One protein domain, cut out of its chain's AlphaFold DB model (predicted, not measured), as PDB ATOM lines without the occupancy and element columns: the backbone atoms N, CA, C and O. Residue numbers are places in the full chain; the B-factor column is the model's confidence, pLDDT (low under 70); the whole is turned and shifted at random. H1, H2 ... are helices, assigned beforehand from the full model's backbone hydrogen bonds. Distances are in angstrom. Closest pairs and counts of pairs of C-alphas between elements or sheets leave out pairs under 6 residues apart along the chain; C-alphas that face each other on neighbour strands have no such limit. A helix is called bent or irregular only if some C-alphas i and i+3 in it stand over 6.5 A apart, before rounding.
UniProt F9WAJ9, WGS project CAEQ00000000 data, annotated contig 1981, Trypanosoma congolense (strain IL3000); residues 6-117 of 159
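AT A GLANCE: This is residues 6 to 117 of the 159 residues of an uncharacterized protein of Trypanosoma congolense (strain IL3000) (UniProt F9WAJ9). A long, sharply bent helix, H6, makes an angle, and the short helices H2 to H5 cluster in the opening between its arms H6a and H6b, while H1 packs on H4 and sits outside that opening, by residues 66 to 69 of H6b. H7 folds back across the far part of H6b, while H8 sits near the start of that arm and touches no helix. The printed part has 112 residues with eight named helices, H1 to H8 in order, and no named strand: all helix. It is compact, with a radius of gyration of the C-alphas of 13.4 A, and spans 34 by 34 by 24 A.

HOW THE PARTS SIT: H1, residues 6 to 10, touches H4, residues 41 to 46, closest at the C-alphas of Val 6 and Ala 45, 5.7 A. H2, residues 21 to 25, touches H3, residues 34 to 38, closest at C-alphas 22 and 37, 4.6 A. H2 only just touches H4, with 3 pairs of C-alphas within 8 A, closest Leu 21 and Val 41 at 5.1 A. H5, residues 48 to 51, touches H4 only at the corner, and only just, with 3 pairs; C-alphas 44 and 51 are closest, 5.8 A. H6, residues 55 to 83, was assigned as one helix by its hydrogen bonds but is bent, C-alphas 63 and 66 being 7.2 A apart; its arms H6a, residues 55 to 63, and H6b, residues 66 to 83, are only just about perpendicular at 71 degrees. H6b is irregular, C-alphas 74 and 77 being 6.7 A apart, with a kink of 58 degrees near residue 77. H5 only just touches H6a, with 3 pairs, closest C-alphas 48 and 58 at 6.8 A. H1 only just touches H6b, with 3 pairs, at residues 66 to 69 alone, closest C-alphas 9 and 66 at 6.7 A. H7, residues 91 to 102, touches H6b, closest C-alphas 83 and 93 at 6.1 A, at a steep tilt of 47 degrees, opposite ways. H8, residues 108 to 114, is close to H6b but not clearly touching, closest C-alphas 67 and 111 at 7.8 A. Every O i to N i+4 pair is within hydrogen-bond range in H1, H2, H4 and H6a; the counts are 12 of 14 in H6b, 7 of 8 in H7, 2 of 3 in H8 and 0 of 1 in H3, where 1 of 2 O i to N i+3 pairs is within range, and H5 is too short for an O i to N i+4 pair.

IN THESE COORDINATES: H1 begins at C-alpha 6, (129.377, 207.739, 135.542). From first to last C-alpha H6a measures 12.4 A, H6b 22.7 A, H7 17.0 A and H8 10.7 A. H8 ends at C-alpha 114, (124.280, 207.919, 148.161).

THE WHOLE: The C-alphas of Ala 55 and Asp 81 are the two farthest apart, 35.9 A. The printed part has no cut, and no link is long. The mean pLDDT of the printed part is 71.5; residues 53, 55 to 56, 74 to 97 and 99 to 117 are under 70.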
ATOM      1  N   VAL A   6     128.085 208.433 135.601       77.56
ATOM      2  CA  VAL A   6     129.377 207.739 135.542       77.56
ATOM      3  C   VAL A   6     130.408 208.378 136.474       77.56
ATOM      4  O   VAL A   6     131.140 207.662 137.153       77.56
ATOM      5  N   GLU A   7     130.485 209.708 136.533       76.06
ATOM      6  CA  GLU A   7     131.419 210.405 137.426       76.06
ATOM      7  C   GLU A   7     131.079 210.153 138.895       76.06
ATOM      8  O   GLU A   7     131.981 209.913 139.695       76.06
ATOM      9  N   VAL A   8     129.790 210.137 139.246       73.75
ATOM     10  CA  VAL A   8     129.333 209.802 140.606       73.75
ATOM     11  C   VAL A   8     129.659 208.339 140.941       73.75
ATOM     12  O   VAL A   8     130.243 208.042 141.990       73.75
ATOM     13  N   LEU A   9     129.369 207.420 140.015       73.94
ATOM     14  CA  LEU A   9     129.651 205.988 140.158       73.94
ATOM     15  C   LEU A   9     131.139 205.658 140.244       73.94
ATOM     16  O   LEU A   9     131.497 204.641 140.830       73.94
ATOM     17  N   LEU A  10     132.028 206.487 139.707       78.31
ATOM     18  CA  LEU A  10     133.474 206.238 139.735       78.31
ATOM     19  C   LEU A  10     134.230 207.156 140.705       78.31
ATOM     20  O   LEU A  10     135.437 207.001 140.874       78.31
ATOM     21  N   GLN A  11     133.542 208.076 141.385       76.25
ATOM     22  CA  GLN A  11     134.151 208.994 142.344       76.25
ATOM     23  C   GLN A  11     134.947 208.256 143.436       76.25
ATOM     24  O   GLN A  11     134.415 207.415 144.149       76.25
ATOM     25  N   GLY A  12     136.220 208.607 143.623       70.62
ATOM     26  CA  GLY A  12     137.080 207.964 144.628       70.62
ATOM     27  C   GLY A  12     137.727 206.654 144.165       70.62
ATOM     28  O   GLY A  12     138.488 206.059 144.920       70.62
ATOM     29  N   ILE A  13     137.486 206.226 142.922       75.25
ATOM     30  CA  ILE A  13     138.317 205.225 142.244       75.25
ATOM     31  C   ILE A  13     139.470 205.961 141.552       75.25
ATOM     32  O   ILE A  13     139.228 206.830 140.718       75.25
ATOM     33  N   GLY A  14     140.717 205.620 141.891       73.38
ATOM     34  CA  GLY A  14     141.903 206.332 141.395       73.38
ATOM     35  C   GLY A  14     142.093 206.263 139.874       73.38
ATOM     36  O   GLY A  14     142.260 207.297 139.238       73.38
ATOM     37  N   SER A  15     142.037 205.063 139.283       80.62
ATOM     38  CA  SER A  15     142.111 204.869 137.825       80.62
ATOM     39  C   SER A  15     141.123 203.789 137.363       80.62
ATOM     40  O   SER A  15     141.484 202.621 137.216       80.62
ATOM     41  N   PRO A  16     139.842 204.142 137.153       80.88
ATOM     42  CA  PRO A  16     138.814 203.173 136.770       80.88
ATOM     43  C   PRO A  16     139.004 202.613 135.349       80.88
ATOM     44  O   PRO A  16     138.412 201.587 135.016       80.88
ATOM     45  N   GLU A  17     139.810 203.267 134.509       84.38
ATOM     46  CA  GLU A  17     140.239 202.756 133.198       84.38
ATOM     47  C   GLU A  17     141.359 201.705 133.272       84.38
ATOM     48  O   GLU A  17     141.483 200.902 132.349       84.38
ATOM     49  N   GLY A  18     142.147 201.678 134.353       79.75
ATOM     50  CA  GLY A  18     143.175 200.655 134.580       79.75
ATOM     51  C   GLY A  18     142.604 199.330 135.088       79.75
ATOM     52  O   GLY A  18     143.134 198.266 134.773       79.75
ATOM     53  N   ILE A  19     141.471 199.387 135.794       82.19
ATOM     54  CA  ILE A  19     140.870 198.214 136.432       82.19
ATOM     55  C   ILE A  19     140.187 197.334 135.385       82.19
ATOM     56  O   ILE A  19     139.155 197.695 134.807       82.19
ATOM     57  N   ASN A  20     140.738 196.137 135.189       87.56
ATOM     58  CA  ASN A  20     140.192 195.130 134.290       87.56
ATOM     59  C   ASN A  20     138.811 194.634 134.758       87.56
ATOM     60  O   ASN A  20     138.678 194.094 135.859       87.56
ATOM     61  N   LEU A  21     137.792 194.746 133.899       86.88
ATOM     62  CA  LEU A  21     136.413 194.402 134.252       86.88
ATOM     63  C   LEU A  21     136.240 192.916 134.601       86.88
ATOM     64  O   LEU A  21     135.499 192.593 135.523       86.88
ATOM     65  N   HIS A  22     136.937 192.003 133.916       84.56
ATOM     66  CA  HIS A  22     136.852 190.573 134.235       84.56
ATOM     67  C   HIS A  22     137.390 190.283 135.631       84.56
ATOM     68  O   HIS A  22     136.717 189.628 136.415       84.56
ATOM     69  N   ARG A  23     138.573 190.808 135.963       80.62
ATOM     70  CA  ARG A  23     139.187 190.610 137.285       80.62
ATOM     71  C   ARG A  23     138.357 191.219 138.408       80.62
ATOM     72  O   ARG A  23     138.266 190.638 139.483       80.62
ATOM     73  N   PHE A  24     137.733 192.364 138.141       84.31
ATOM     74  CA  PHE A  24     136.826 193.012 139.079       84.31
ATOM     75  C   PHE A  24     135.577 192.161 139.364       84.31
ATOM     76  O   PHE A  24     135.174 192.026 140.519       84.31
ATOM     77  N   LEU A  25     134.977 191.574 138.322       84.38
ATOM     78  CA  LEU A  25     133.711 190.843 138.424       84.38
ATOM     79  C   LEU A  25     133.862 189.374 138.816       84.38
ATOM     80  O   LEU A  25     132.983 188.858 139.493       84.38
ATOM     81  N   GLU A  26     134.931 188.698 138.394       80.94
ATOM     82  CA  GLU A  26     135.138 187.249 138.554       80.94
ATOM     83  C   GLU A  26     134.914 186.750 139.997       80.94
ATOM     84  O   GLU A  26     134.317 185.685 140.175       80.94
ATOM     85  N   PRO A  27     135.292 187.494 141.051       74.00
ATOM     86  CA  PRO A  27     135.058 187.016 142.416       74.00
ATOM     87  C   PRO A  27     133.589 187.043 142.857       74.00
ATOM     88  O   PRO A  27     133.196 186.159 143.619       74.00
ATOM     89  N   ALA A  28     132.776 187.969 142.336       76.56
ATOM     90  CA  ALA A  28     131.325 188.024 142.561       76.56
ATOM     91  C   ALA A  28     130.531 187.179 141.543       76.56
ATOM     92  O   ALA A  28     129.488 186.613 141.863       76.56
ATOM     93  N   TYR A  29     131.051 187.063 140.321       81.25
ATOM     94  CA  TYR A  29     130.445 186.379 139.185       81.25
ATOM     95  C   TYR A  29     131.465 185.417 138.558       81.25
ATOM     96  O   TYR A  29     132.012 185.707 137.496       81.25
ATOM     97  N   PRO A  30     131.721 184.244 139.165       75.31
ATOM     98  CA  PRO A  30     132.751 183.308 138.692       75.31
ATOM     99  C   PRO A  30     132.460 182.714 137.307       75.31
ATOM    100  O   PRO A  30     133.351 182.172 136.662       75.31
ATOM    101  N   PHE A  31     131.216 182.819 136.840       79.00
ATOM    102  CA  PHE A  31     130.795 182.390 135.506       79.00
ATOM    103  C   PHE A  31     130.847 183.521 134.469       79.00
ATOM    104  O   PHE A  31     130.403 183.330 133.334       79.00
ATOM    105  N   ILE A  32     131.349 184.709 134.840       80.06
ATOM    106  CA  ILE A  32     131.495 185.817 133.901       80.06
ATOM    107  C   ILE A  32     132.468 185.417 132.794       80.06
ATOM    108  O   ILE A  32     133.528 184.840 133.024       80.06
ATOM    109  N   HIS A  33     132.096 185.700 131.553       80.94
ATOM    110  CA  HIS A  33     132.891 185.241 130.431       80.94
ATOM    111  C   HIS A  33     134.158 186.089 130.274       80.94
ATOM    112  O   HIS A  33     134.100 187.316 130.223       80.94
ATOM    113  N   SER A  34     135.295 185.430 130.046       79.94
ATOM    114  CA  SER A  34     136.607 186.053 129.805       79.94
ATOM    115  C   SER A  34     136.647 187.160 128.739       79.94
ATOM    116  O   SER A  34     137.547 187.998 128.781       79.94
ATOM    117  N   TYR A  35     135.681 187.238 127.808       81.62
ATOM    118  CA  TYR A  35     135.649 188.298 126.795       81.62
ATOM    119  C   TYR A  35     135.482 189.687 127.413       81.62
ATOM    120  O   TYR A  35     135.844 190.673 126.772       81.62
ATOM    121  N   VAL A  36     134.931 189.793 128.629       84.38
ATOM    122  CA  VAL A  36     134.761 191.088 129.300       84.38
ATOM    123  C   VAL A  36     136.100 191.692 129.736       84.38
ATOM    124  O   VAL A  36     136.167 192.880 130.019       84.38
ATOM    125  N   SER A  37     137.193 190.916 129.704       83.94
ATOM    126  CA  SER A  37     138.550 191.377 130.040       83.94
ATOM    127  C   SER A  37     139.101 192.450 129.092       83.94
ATOM    128  O   SER A  37     140.084 193.103 129.425       83.94
ATOM    129  N   ARG A  38     138.472 192.676 127.930       85.81
ATOM    130  CA  ARG A  38     138.806 193.782 127.011       85.81
ATOM    131  C   ARG A  38     138.249 195.142 127.441       85.81
ATOM    132  O   ARG A  38     138.494 196.127 126.752       85.81
ATOM    133  N   PHE A  39     137.454 195.174 128.506       87.75
ATOM    134  CA  PHE A  39     136.811 196.376 129.019       87.75
ATOM    135  C   PHE A  39     137.353 196.721 130.402       87.75
ATOM    136  O   PHE A  39     137.758 195.846 131.174       87.75
ATOM    137  N   SER A  40     137.324 198.008 130.713       88.06
ATOM    138  CA  SER A  40     137.574 198.524 132.052       88.06
ATOM    139  C   SER A  40     136.275 198.695 132.845       88.06
ATOM    140  O   SER A  40     135.171 198.716 132.287       88.06
ATOM    141  N   VAL A  41     136.402 198.884 134.158       88.12
ATOM    142  CA  VAL A  41     135.290 199.303 135.028       88.12
ATOM    143  C   VAL A  41     134.646 200.599 134.513       88.12
ATOM    144  O   VAL A  41     133.419 200.733 134.520       88.12
ATOM    145  N   ARG A  42     135.451 201.530 133.983       86.94
ATOM    146  CA  ARG A  42     134.954 202.765 133.357       86.94
ATOM    147  C   ARG A  42     134.142 202.514 132.088       86.94
ATOM    148  O   ARG A  42     133.127 203.182 131.883       86.94
ATOM    149  N   ASP A  43     134.572 201.583 131.237       88.38
ATOM    150  CA  ASP A  43     133.838 201.228 130.015       88.38
ATOM    151  C   ASP A  43     132.457 200.663 130.348       88.38
ATOM    152  O   ASP A  43     131.469 201.057 129.725       88.38
ATOM    153  N   PHE A  44     132.381 199.801 131.368       88.25
ATOM    154  CA  PHE A  44     131.115 199.245 131.838       88.25
ATOM    155  C   PHE A  44     130.191 200.322 132.409       88.25
ATOM    156  O   PHE A  44     129.029 200.388 132.018       88.25
ATOM    157  N   ALA A  45     130.714 201.207 133.265       85.38
ATOM    158  CA  ALA A  45     129.941 202.309 133.839       85.38
ATOM    159  C   ALA A  45     129.350 203.232 132.757       85.38
ATOM    160  O   ALA A  45     128.215 203.684 132.881       85.38
ATOM    161  N   ARG A  46     130.102 203.485 131.675       84.94
ATOM    162  CA  ARG A  46     129.653 204.315 130.544       84.94
ATOM    163  C   ARG A  46     128.656 203.615 129.636       84.94
ATOM    164  O   ARG A  46     127.711 204.244 129.164       84.94
ATOM    165  N   ASN A  47     128.916 202.355 129.302       84.50
ATOM    166  CA  ASN A  47     128.106 201.617 128.346       84.50
ATOM    167  C   ASN A  47     128.099 200.113 128.675       84.50
ATOM    168  O   ASN A  47     128.864 199.337 128.082       84.50
ATOM    169  N   PRO A  48     127.200 199.672 129.572       81.56
ATOM    170  CA  PRO A  48     127.093 198.265 129.942       81.56
ATOM    171  C   PRO A  48     126.636 197.397 128.758       81.56
ATOM    172  O   PRO A  48     127.029 196.235 128.661       81.56
ATOM    173  N   TRP A  49     125.884 197.970 127.806       79.44
ATOM    174  CA  TRP A  49     125.399 197.296 126.591       79.44
ATOM    175  C   TRP A  49     126.532 196.839 125.670       79.44
ATOM    176  O   TRP A  49     126.441 195.777 125.058       79.44
ATOM    177  N   ARG A  50     127.620 197.615 125.602       81.50
ATOM    178  CA  ARG A  50     128.827 197.259 124.842       81.50
ATOM    179  C   ARG A  50     129.630 196.150 125.526       81.50
ATOM    180  O   ARG A  50     130.330 195.385 124.859       81.50
ATOM    181  N   CYS A  51     129.561 196.101 126.852       81.69
ATOM    182  CA  CYS A  51     130.435 195.274 127.669       81.69
ATOM    183  C   CYS A  51     129.873 193.876 127.922       81.69
ATOM    184  O   CYS A  51     130.655 192.930 127.977       81.69
ATOM    185  N   VAL A  52     128.549 193.739 128.050       79.56
ATOM    186  CA  VAL A  52     127.855 192.469 128.315       79.56
ATOM    187  C   VAL A  52     126.661 192.343 127.369       79.56
ATOM    188  O   VAL A  52     125.759 193.181 127.378       79.56
ATOM    189  N   GLY A  53     126.662 191.306 126.526       67.81
ATOM    190  CA  GLY A  53     125.663 191.136 125.458       67.81
ATOM    191  C   GLY A  53     124.314 190.622 125.924       67.81
ATOM    192  O   GLY A  53     123.274 191.128 125.502       67.81
ATOM    193  N   GLU A  54     124.326 189.639 126.819       70.12
ATOM    194  CA  GLU A  54     123.108 189.018 127.325       70.12
ATOM    195  C   GLU A  54     122.320 189.995 128.203       70.12
ATOM    196  O   GLU A  54     122.864 190.586 129.134       70.12
ATOM    197  N   ALA A  55     121.030 190.162 127.901       63.00
ATOM    198  CA  ALA A  55     120.179 191.124 128.593       63.00
ATOM    199  C   ALA A  55     120.000 190.815 130.082       63.00
ATOM    200  O   ALA A  55     120.251 191.693 130.902       63.00
ATOM    201  N   GLY A  56     119.679 189.563 130.426       64.44
ATOM    202  CA  GLY A  56     119.484 189.152 131.818       64.44
ATOM    203  C   GLY A  56     120.760 189.261 132.659       64.44
ATOM    204  O   GLY A  56     120.729 189.816 133.755       64.44
ATOM    205  N   GLY A  57     121.902 188.803 132.130       71.44
ATOM    206  CA  GLY A  57     123.194 188.944 132.805       71.44
ATOM    207  C   GLY A  57     123.617 190.404 132.989       71.44
ATOM    208  O   GLY A  57     124.122 190.769 134.046       71.44
ATOM    209  N   ARG A  58     123.376 191.264 131.991       79.62
ATOM    210  CA  ARG A  58     123.720 192.693 132.044       79.62
ATOM    211  C   ARG A  58     122.889 193.468 133.064       79.62
ATOM    212  O   ARG A  58     123.463 194.263 133.800       79.62
ATOM    213  N   GLU A  59     121.573 193.275 133.073       77.19
ATOM    214  CA  GLU A  59     120.654 193.948 134.003       77.19
ATOM    215  C   GLU A  59     120.996 193.603 135.449       77.19
ATOM    216  O   GLU A  59     121.261 194.498 136.248       77.19
ATOM    217  N   ASN A  60     121.124 192.306 135.739       79.31
ATOM    218  CA  ASN A  60     121.521 191.821 137.055       79.31
ATOM    219  C   ASN A  60     122.886 192.395 137.475       79.31
ATOM    220  O   ASN A  60     123.053 192.887 138.591       79.31
ATOM    221  N   LEU A  61     123.864 192.401 136.566       81.69
ATOM    222  CA  LEU A  61     125.180 192.948 136.873       81.69
ATOM    223  C   LEU A  61     125.124 194.455 137.131       81.69
ATOM    224  O   LEU A  61     125.767 194.923 138.063       81.69
ATOM    225  N   TRP A  62     124.338 195.207 136.357       83.19
ATOM    226  CA  TRP A  62     124.157 196.644 136.564       83.19
ATOM    227  C   TRP A  62     123.512 196.962 137.916       83.19
ATOM    228  O   TRP A  62     123.950 197.898 138.580       83.19
ATOM    229  N   GLU A  63     122.527 196.180 138.355       80.50
ATOM    230  CA  GLU A  63     121.883 196.357 139.664       80.50
ATOM    231  C   GLU A  63     122.871 196.193 140.829       80.50
ATOM    232  O   GLU A  63     122.816 196.936 141.808       80.50
ATOM    233  N   HIS A  64     123.823 195.265 140.714       79.12
ATOM    234  CA  HIS A  64     124.806 194.991 141.768       79.12
ATOM    235  C   HIS A  64     126.095 195.810 141.630       79.12
ATOM    236  O   HIS A  64     126.849 195.957 142.596       79.12
ATOM    237  N   PHE A  65     126.364 196.360 140.447       83.25
ATOM    238  CA  PHE A  65     127.609 197.053 140.130       83.25
ATOM    239  C   PHE A  65     127.930 198.226 141.075       83.25
ATOM    240  O   PHE A  65     129.073 198.300 141.530       83.25
ATOM    241  N   PRO A  66     126.979 199.101 141.464       79.12
ATOM    242  CA  PRO A  66     127.272 200.175 142.407       79.12
ATOM    243  C   PRO A  66     127.674 199.667 143.799       79.12
ATOM    244  O   PRO A  66     128.573 200.235 144.422       79.12
ATOM    245  N   ARG A  67     127.067 198.569 144.275       76.62
ATOM    246  CA  ARG A  67     127.447 197.918 145.542       76.62
ATOM    247  C   ARG A  67     128.847 197.325 145.457       76.62
ATOM    248  O   ARG A  67     129.646 197.541 146.361       76.62
ATOM    249  N   LEU A  68     129.170 196.652 144.354       79.75
ATOM    250  CA  LEU A  68     130.509 196.104 144.127       79.75
ATOM    251  C   LEU A  68     131.572 197.204 144.063       79.75
ATOM    252  O   LEU A  68     132.648 197.056 144.631       79.75
ATOM    253  N   LEU A  69     131.267 198.329 143.413       78.25
ATOM    254  CA  LEU A  69     132.143 199.501 143.384       78.25
ATOM    255  C   LEU A  69     132.351 200.094 144.773       78.25
ATOM    256  O   LEU A  69     133.472 200.455 145.117       78.25
ATOM    257  N   TRP A  70     131.290 200.196 145.571       75.62
ATOM    258  CA  TRP A  70     131.381 200.661 146.950       75.62
ATOM    259  C   TRP A  70     132.257 199.743 147.801       75.62
ATOM    260  O   TRP A  70     133.221 200.207 148.410       75.62
ATOM    261  N   GLN A  71     131.974 198.440 147.787       74.19
ATOM    262  CA  GLN A  71     132.776 197.440 148.487       74.19
ATOM    263  C   GLN A  71     134.229 197.512 148.036       74.19
ATOM    264  O   GLN A  71     135.130 197.513 148.867       74.19
ATOM    265  N   PHE A  72     134.468 197.658 146.733       73.50
ATOM    266  CA  PHE A  72     135.807 197.861 146.211       73.50
ATOM    267  C   PHE A  72     136.424 199.153 146.751       73.50
ATOM    268  O   PHE A  72     137.543 199.111 147.211       73.50
ATOM    269  N   ARG A  73     135.739 200.293 146.844       71.88
ATOM    270  CA  ARG A  73     136.331 201.499 147.473       71.88
ATOM    271  C   ARG A  73     136.705 201.279 148.939       71.88
ATOM    272  O   ARG A  73     137.793 201.663 149.359       71.88
ATOM    273  N   VAL A  74     135.804 200.670 149.706       66.75
ATOM    274  CA  VAL A  74     135.970 200.467 151.154       66.75
ATOM    275  C   VAL A  74     137.059 199.432 151.453       66.75
ATOM    276  O   VAL A  74     137.826 199.590 152.404       66.75
ATOM    277  N   LEU A  75     137.148 198.383 150.636       64.81
ATOM    278  CA  LEU A  75     137.995 197.219 150.889       64.81
ATOM    279  C   LEU A  75     139.250 197.188 150.009       64.81
ATOM    280  O   LEU A  75     140.259 196.637 150.442       64.81
ATOM    281  N   ALA A  76     139.249 197.808 148.824       59.62
ATOM    282  CA  ALA A  76     140.404 197.831 147.922       59.62
ATOM    283  C   ALA A  76     141.583 198.599 148.498       59.62
ATOM    284  O   ALA A  76     142.697 198.248 148.160       59.62
ATOM    285  N   LEU A  77     141.406 199.573 149.397       54.31
ATOM    286  CA  LEU A  77     142.562 200.148 150.097       54.31
ATOM    287  C   LEU A  77     143.284 199.073 150.926       54.31
ATOM    288  O   LEU A  77     144.492 198.914 150.807       54.31
ATOM    289  N   ARG A  78     142.535 198.240 151.664       55.78
ATOM    290  CA  ARG A  78     143.112 197.128 152.441       55.78
ATOM    291  C   ARG A  78     143.644 196.000 151.555       55.78
ATOM    292  O   ARG A  78     144.648 195.385 151.893       55.78
ATOM    293  N   LEU A  79     142.977 195.718 150.437       58.44
ATOM    294  CA  LEU A  79     143.383 194.674 149.492       58.44
ATOM    295  C   LEU A  79     144.555 195.094 148.612       58.44
ATOM    296  O   LEU A  79     145.407 194.263 148.359       58.44
ATOM    297  N   VAL A  80     144.647 196.346 148.173       55.38
ATOM    298  CA  VAL A  80     145.804 196.847 147.417       55.38
ATOM    299  C   VAL A  80     147.029 196.926 148.321       55.38
ATOM    300  O   VAL A  80     148.107 196.519 147.891       55.38
ATOM    301  N   ASP A  81     146.864 197.331 149.584       54.62
ATOM    302  CA  ASP A  81     147.944 197.273 150.578       54.62
ATOM    303  C   ASP A  81     148.423 195.833 150.833       54.62
ATOM    304  O   ASP A  81     149.608 195.603 151.071       54.62
ATOM    305  N   PHE A  82     147.520 194.847 150.776       55.72
ATOM    306  CA  PHE A  82     147.836 193.449 151.077       55.72
ATOM    307  C   PHE A  82     148.306 192.625 149.864       55.72
ATOM    308  O   PHE A  82     149.211 191.802 149.981       55.72
ATOM    309  N   ALA A  83     147.673 192.819 148.709       57.28
ATOM    310  CA  ALA A  83     147.763 191.978 147.513       57.28
ATOM    311  C   ALA A  83     148.282 192.730 146.275       57.28
ATOM    312  O   ALA A  83     148.431 192.135 145.208       57.28
ATOM    313  N   GLY A  84     148.561 194.028 146.397       61.47
ATOM    314  CA  GLY A  84     148.955 194.861 145.269       61.47
ATOM    315  C   GLY A  84     147.783 195.211 144.344       61.47
ATOM    316  O   GLY A  84     146.620 194.937 144.647       61.47
ATOM    317  N   PRO A  85     148.060 195.872 143.213       64.56
ATOM    318  CA  PRO A  85     147.028 196.367 142.309       64.56
ATOM    319  C   PRO A  85     146.268 195.204 141.620       64.56
ATOM    320  O   PRO A  85     146.883 194.167 141.350       64.56
ATOM    321  N   PRO A  86     144.955 195.335 141.327       58.66
ATOM    322  CA  PRO A  86     144.104 194.247 140.811       58.66
ATOM    323  C   PRO A  86     144.612 193.564 139.541       58.66
ATOM    324  O   PRO A  86     144.315 192.398 139.275       58.66
ATOM    325  N   GLU A  87     145.398 194.281 138.747       59.78
ATOM    326  CA  GLU A  87     146.017 193.799 137.518       59.78
ATOM    327  C   GLU A  87     147.081 192.720 137.791       59.78
ATOM    328  O   GLU A  87     147.384 191.916 136.909       59.78
ATOM    329  N   SER A  88     147.621 192.679 139.013       63.03
ATOM    330  CA  SER A  88     148.618 191.703 139.470       63.03
ATOM    331  C   SER A  88     148.023 190.500 140.211       63.03
ATOM    332  O   SER A  88     148.757 189.580 140.567       63.03
ATOM    333  N   TRP A  89     146.703 190.477 140.424       69.62
ATOM    334  CA  TRP A  89     146.056 189.458 141.248       69.62
ATOM    335  C   TRP A  89     146.077 188.074 140.596       69.62
ATOM    336  O   TRP A  89     145.633 187.861 139.457       69.62
ATOM    337  N   GLY A  90     146.574 187.103 141.356       68.56
ATOM    338  CA  GLY A  90     146.472 185.688 141.059       68.56
ATOM    339  C   GLY A  90     145.214 185.063 141.677       68.56
ATOM    340  O   GLY A  90     144.362 185.749 142.245       68.56
ATOM    341  N   PRO A  91     145.082 183.729 141.580       69.38
ATOM    342  CA  PRO A  91     143.927 183.003 142.113       69.38
ATOM    343  C   PRO A  91     143.693 183.226 143.612       69.38
ATOM    344  O   PRO A  91     142.549 183.261 144.057       69.38
ATOM    345  N   ARG A  92     144.772 183.400 144.383       66.94
ATOM    346  CA  ARG A  92     144.721 183.578 145.838       66.94
ATOM    347  C   ARG A  92     144.155 184.941 146.218       66.94
ATOM    348  O   ARG A  92     143.318 185.034 147.106       66.94
ATOM    349  N   GLU A  93     144.579 185.992 145.534       67.94
ATOM    350  CA  GLU A  93     144.106 187.358 145.757       67.94
ATOM    351  C   GLU A  93     142.627 187.481 145.354       67.94
ATOM    352  O   GLU A  93     141.830 188.083 146.074       67.94
ATOM    353  N   CYS A  94     142.227 186.800 144.273       68.12
ATOM    354  CA  CYS A  94     140.821 186.659 143.887       68.12
ATOM    355  C   CYS A  94     139.985 185.899 144.935       68.12
ATOM    356  O   CYS A  94     138.818 186.232 145.145       68.12
ATOM    357  N   GLU A  95     140.550 184.886 145.598       69.31
ATOM    358  CA  GLU A  95     139.881 184.143 146.672       69.31
ATOM    359  C   GLU A  95     139.725 184.991 147.939       69.31
ATOM    360  O   GLU A  95     138.635 185.047 148.503       69.31
ATOM    361  N   VAL A  96     140.761 185.740 148.326       67.62
ATOM    362  CA  VAL A  96     140.677 186.718 149.421       67.62
ATOM    363  C   VAL A  96     139.596 187.756 149.118       67.62
ATOM    364  O   VAL A  96     138.764 188.030 149.982       67.62
ATOM    365  N   TRP A  97     139.536 188.277 147.886       67.56
ATOM    366  CA  TRP A  97     138.472 189.199 147.483       67.56
ATOM    367  C   TRP A  97     137.079 188.574 147.625       67.56
ATOM    368  O   TRP A  97     136.172 189.198 148.174       67.56
ATOM    369  N   ARG A  98     136.918 187.312 147.215       71.56
ATOM    370  CA  ARG A  98     135.660 186.570 147.368       71.56
ATOM    371  C   ARG A  98     135.239 186.414 148.829       71.56
ATOM    372  O   ARG A  98     134.053 186.533 149.118       71.56
ATOM    373  N   GLU A  99     136.172 186.156 149.743       68.50
ATOM    374  CA  GLU A  99     135.852 186.076 151.174       68.50
ATOM    375  C   GLU A  99     135.462 187.443 151.744       68.50
ATOM    376  O   GLU A  99     134.493 187.535 152.493       68.50
ATOM    377  N   PHE A 100     136.132 188.520 151.329       65.75
ATOM    378  CA  PHE A 100     135.766 189.882 151.725       65.75
ATOM    379  C   PHE A 100     134.350 190.274 151.285       65.75
ATOM    380  O   PHE A 100     133.631 190.904 152.058       65.75
ATOM    381  N   LEU A 101     133.917 189.844 150.096       66.81
ATOM    382  CA  LEU A 101     132.544 190.055 149.621       66.81
ATOM    383  C   LEU A 101     131.482 189.346 150.483       66.81
ATOM    384  O   LEU A 101     130.324 189.755 150.469       66.81
ATOM    385  N   LYS A 102     131.847 188.291 151.226       66.75
ATOM    386  CA  LYS A 102     130.925 187.570 152.122       66.75
ATOM    387  C   LYS A 102     130.760 188.244 153.482       66.75
ATOM    388  O   LYS A 102     129.728 188.047 154.116       66.75
ATOM    389  N   VAL A 103     131.750 189.017 153.932       60.59
ATOM    390  CA  VAL A 103     131.751 189.722 155.233       60.59
ATOM    391  C   VAL A 103     130.945 191.028 155.140       60.59
ATOM    392  O   VAL A 103     131.258 192.025 155.773       60.59
ATOM    393  N   ASP A 104     129.915 191.060 154.297       58.78
ATOM    394  CA  ASP A 104     129.184 192.285 154.010       58.78
ATOM    395  C   ASP A 104     128.280 192.697 155.181       58.78
ATOM    396  O   ASP A 104     127.109 192.332 155.246       58.78
ATOM    397  N   GLU A 105     128.843 193.473 156.106       54.75
ATOM    398  CA  GLU A 105     128.137 194.181 157.182       54.75
ATOM    399  C   GLU A 105     127.694 195.592 156.744       54.75
ATOM    400  O   GLU A 105     127.419 196.451 157.582       54.75
ATOM    401  N   THR A 106     127.670 195.886 155.437       54.78
ATOM    402  CA  THR A 106     127.303 197.224 154.952       54.78
ATOM    403  C   THR A 106     125.826 197.501 155.231       54.78
ATOM    404  O   THR A 106     124.946 196.840 154.680       54.78
ATOM    405  N   ASP A 107     125.564 198.512 156.061       50.38
ATOM    406  CA  ASP A 107     124.220 198.973 156.403       50.38
ATOM    407  C   ASP A 107     123.457 199.436 155.138       50.38
ATOM    408  O   ASP A 107     123.931 200.338 154.428       50.38
ATOM    409  N   PRO A 108     122.289 198.842 154.824       52.31
ATOM    410  CA  PRO A 108     121.450 199.244 153.697       52.31
ATOM    411  C   PRO A 108     121.101 200.741 153.683       52.31
ATOM    412  O   PRO A 108     120.993 201.318 152.597       52.31
ATOM    413  N   GLU A 109     120.989 201.390 154.850       47.06
ATOM    414  CA  GLU A 109     120.640 202.817 154.959       47.06
ATOM    415  C   GLU A 109     121.753 203.736 154.424       47.06
ATOM    416  O   GLU A 109     121.483 204.773 153.809       47.06
ATOM    417  N   ILE A 110     123.022 203.335 154.572       51.38
ATOM    418  CA  ILE A 110     124.173 204.078 154.026       51.38
ATOM    419  C   ILE A 110     124.177 204.009 152.490       51.38
ATOM    420  O   ILE A 110     124.528 204.982 151.815       51.38
ATOM    421  N   MET A 111     123.749 202.877 151.928       49.28
ATOM    422  CA  MET A 111     123.662 202.673 150.480       49.28
ATOM    423  C   MET A 111     122.493 203.446 149.850       49.28
ATOM    424  O   MET A 111     122.648 203.999 148.755       49.28
ATOM    425  N   GLU A 112     121.344 203.525 150.531       47.84
ATOM    426  CA  GLU A 112     120.142 204.232 150.059       47.84
ATOM    427  C   GLU A 112     120.372 205.744 149.893       47.84
ATOM    428  O   GLU A 112     119.944 206.332 148.896       47.84
ATOM    429  N   GLY A 113     121.153 206.357 150.790       45.00
ATOM    430  CA  GLY A 113     121.426 207.798 150.778       45.00
ATOM    431  C   GLY A 113     122.375 208.307 149.681       45.00
ATOM    432  O   GLY A 113     122.342 209.500 149.375       45.00
ATOM    433  N   MET A 114     123.218 207.455 149.077       47.69
ATOM    434  CA  MET A 114     124.280 207.919 148.161       47.69
ATOM    435  C   MET A 114     124.113 207.528 146.684       47.69
ATOM    436  O   MET A 114     124.736 208.168 145.836       47.69
ATOM    437  N   VAL A 115     123.333 206.495 146.338       47.78
ATOM    438  CA  VAL A 115     123.501 205.835 145.020       47.78
ATOM    439  C   VAL A 115     122.192 205.460 144.306       47.78
ATOM    440  O   VAL A 115     122.113 205.575 143.079       47.78
ATOM    441  N   TRP A 116     121.138 205.059 145.019       48.69
ATOM    442  CA  TRP A 116     120.000 204.378 144.378       48.69
ATOM    443  C   TRP A 116     119.047 205.278 143.578       48.69
ATOM    444  O   TRP A 116     118.445 204.814 142.611       48.69
ATOM    445  N   VAL A 117     118.957 206.576 143.882       41.50
ATOM    446  CA  VAL A 117     118.060 207.499 143.151       41.50
ATOM    447  C   VAL A 117     118.621 207.901 141.774       41.50
ATOM    448  O   VAL A 117     117.868 208.301 140.886       41.50
TER     449      VAL A 117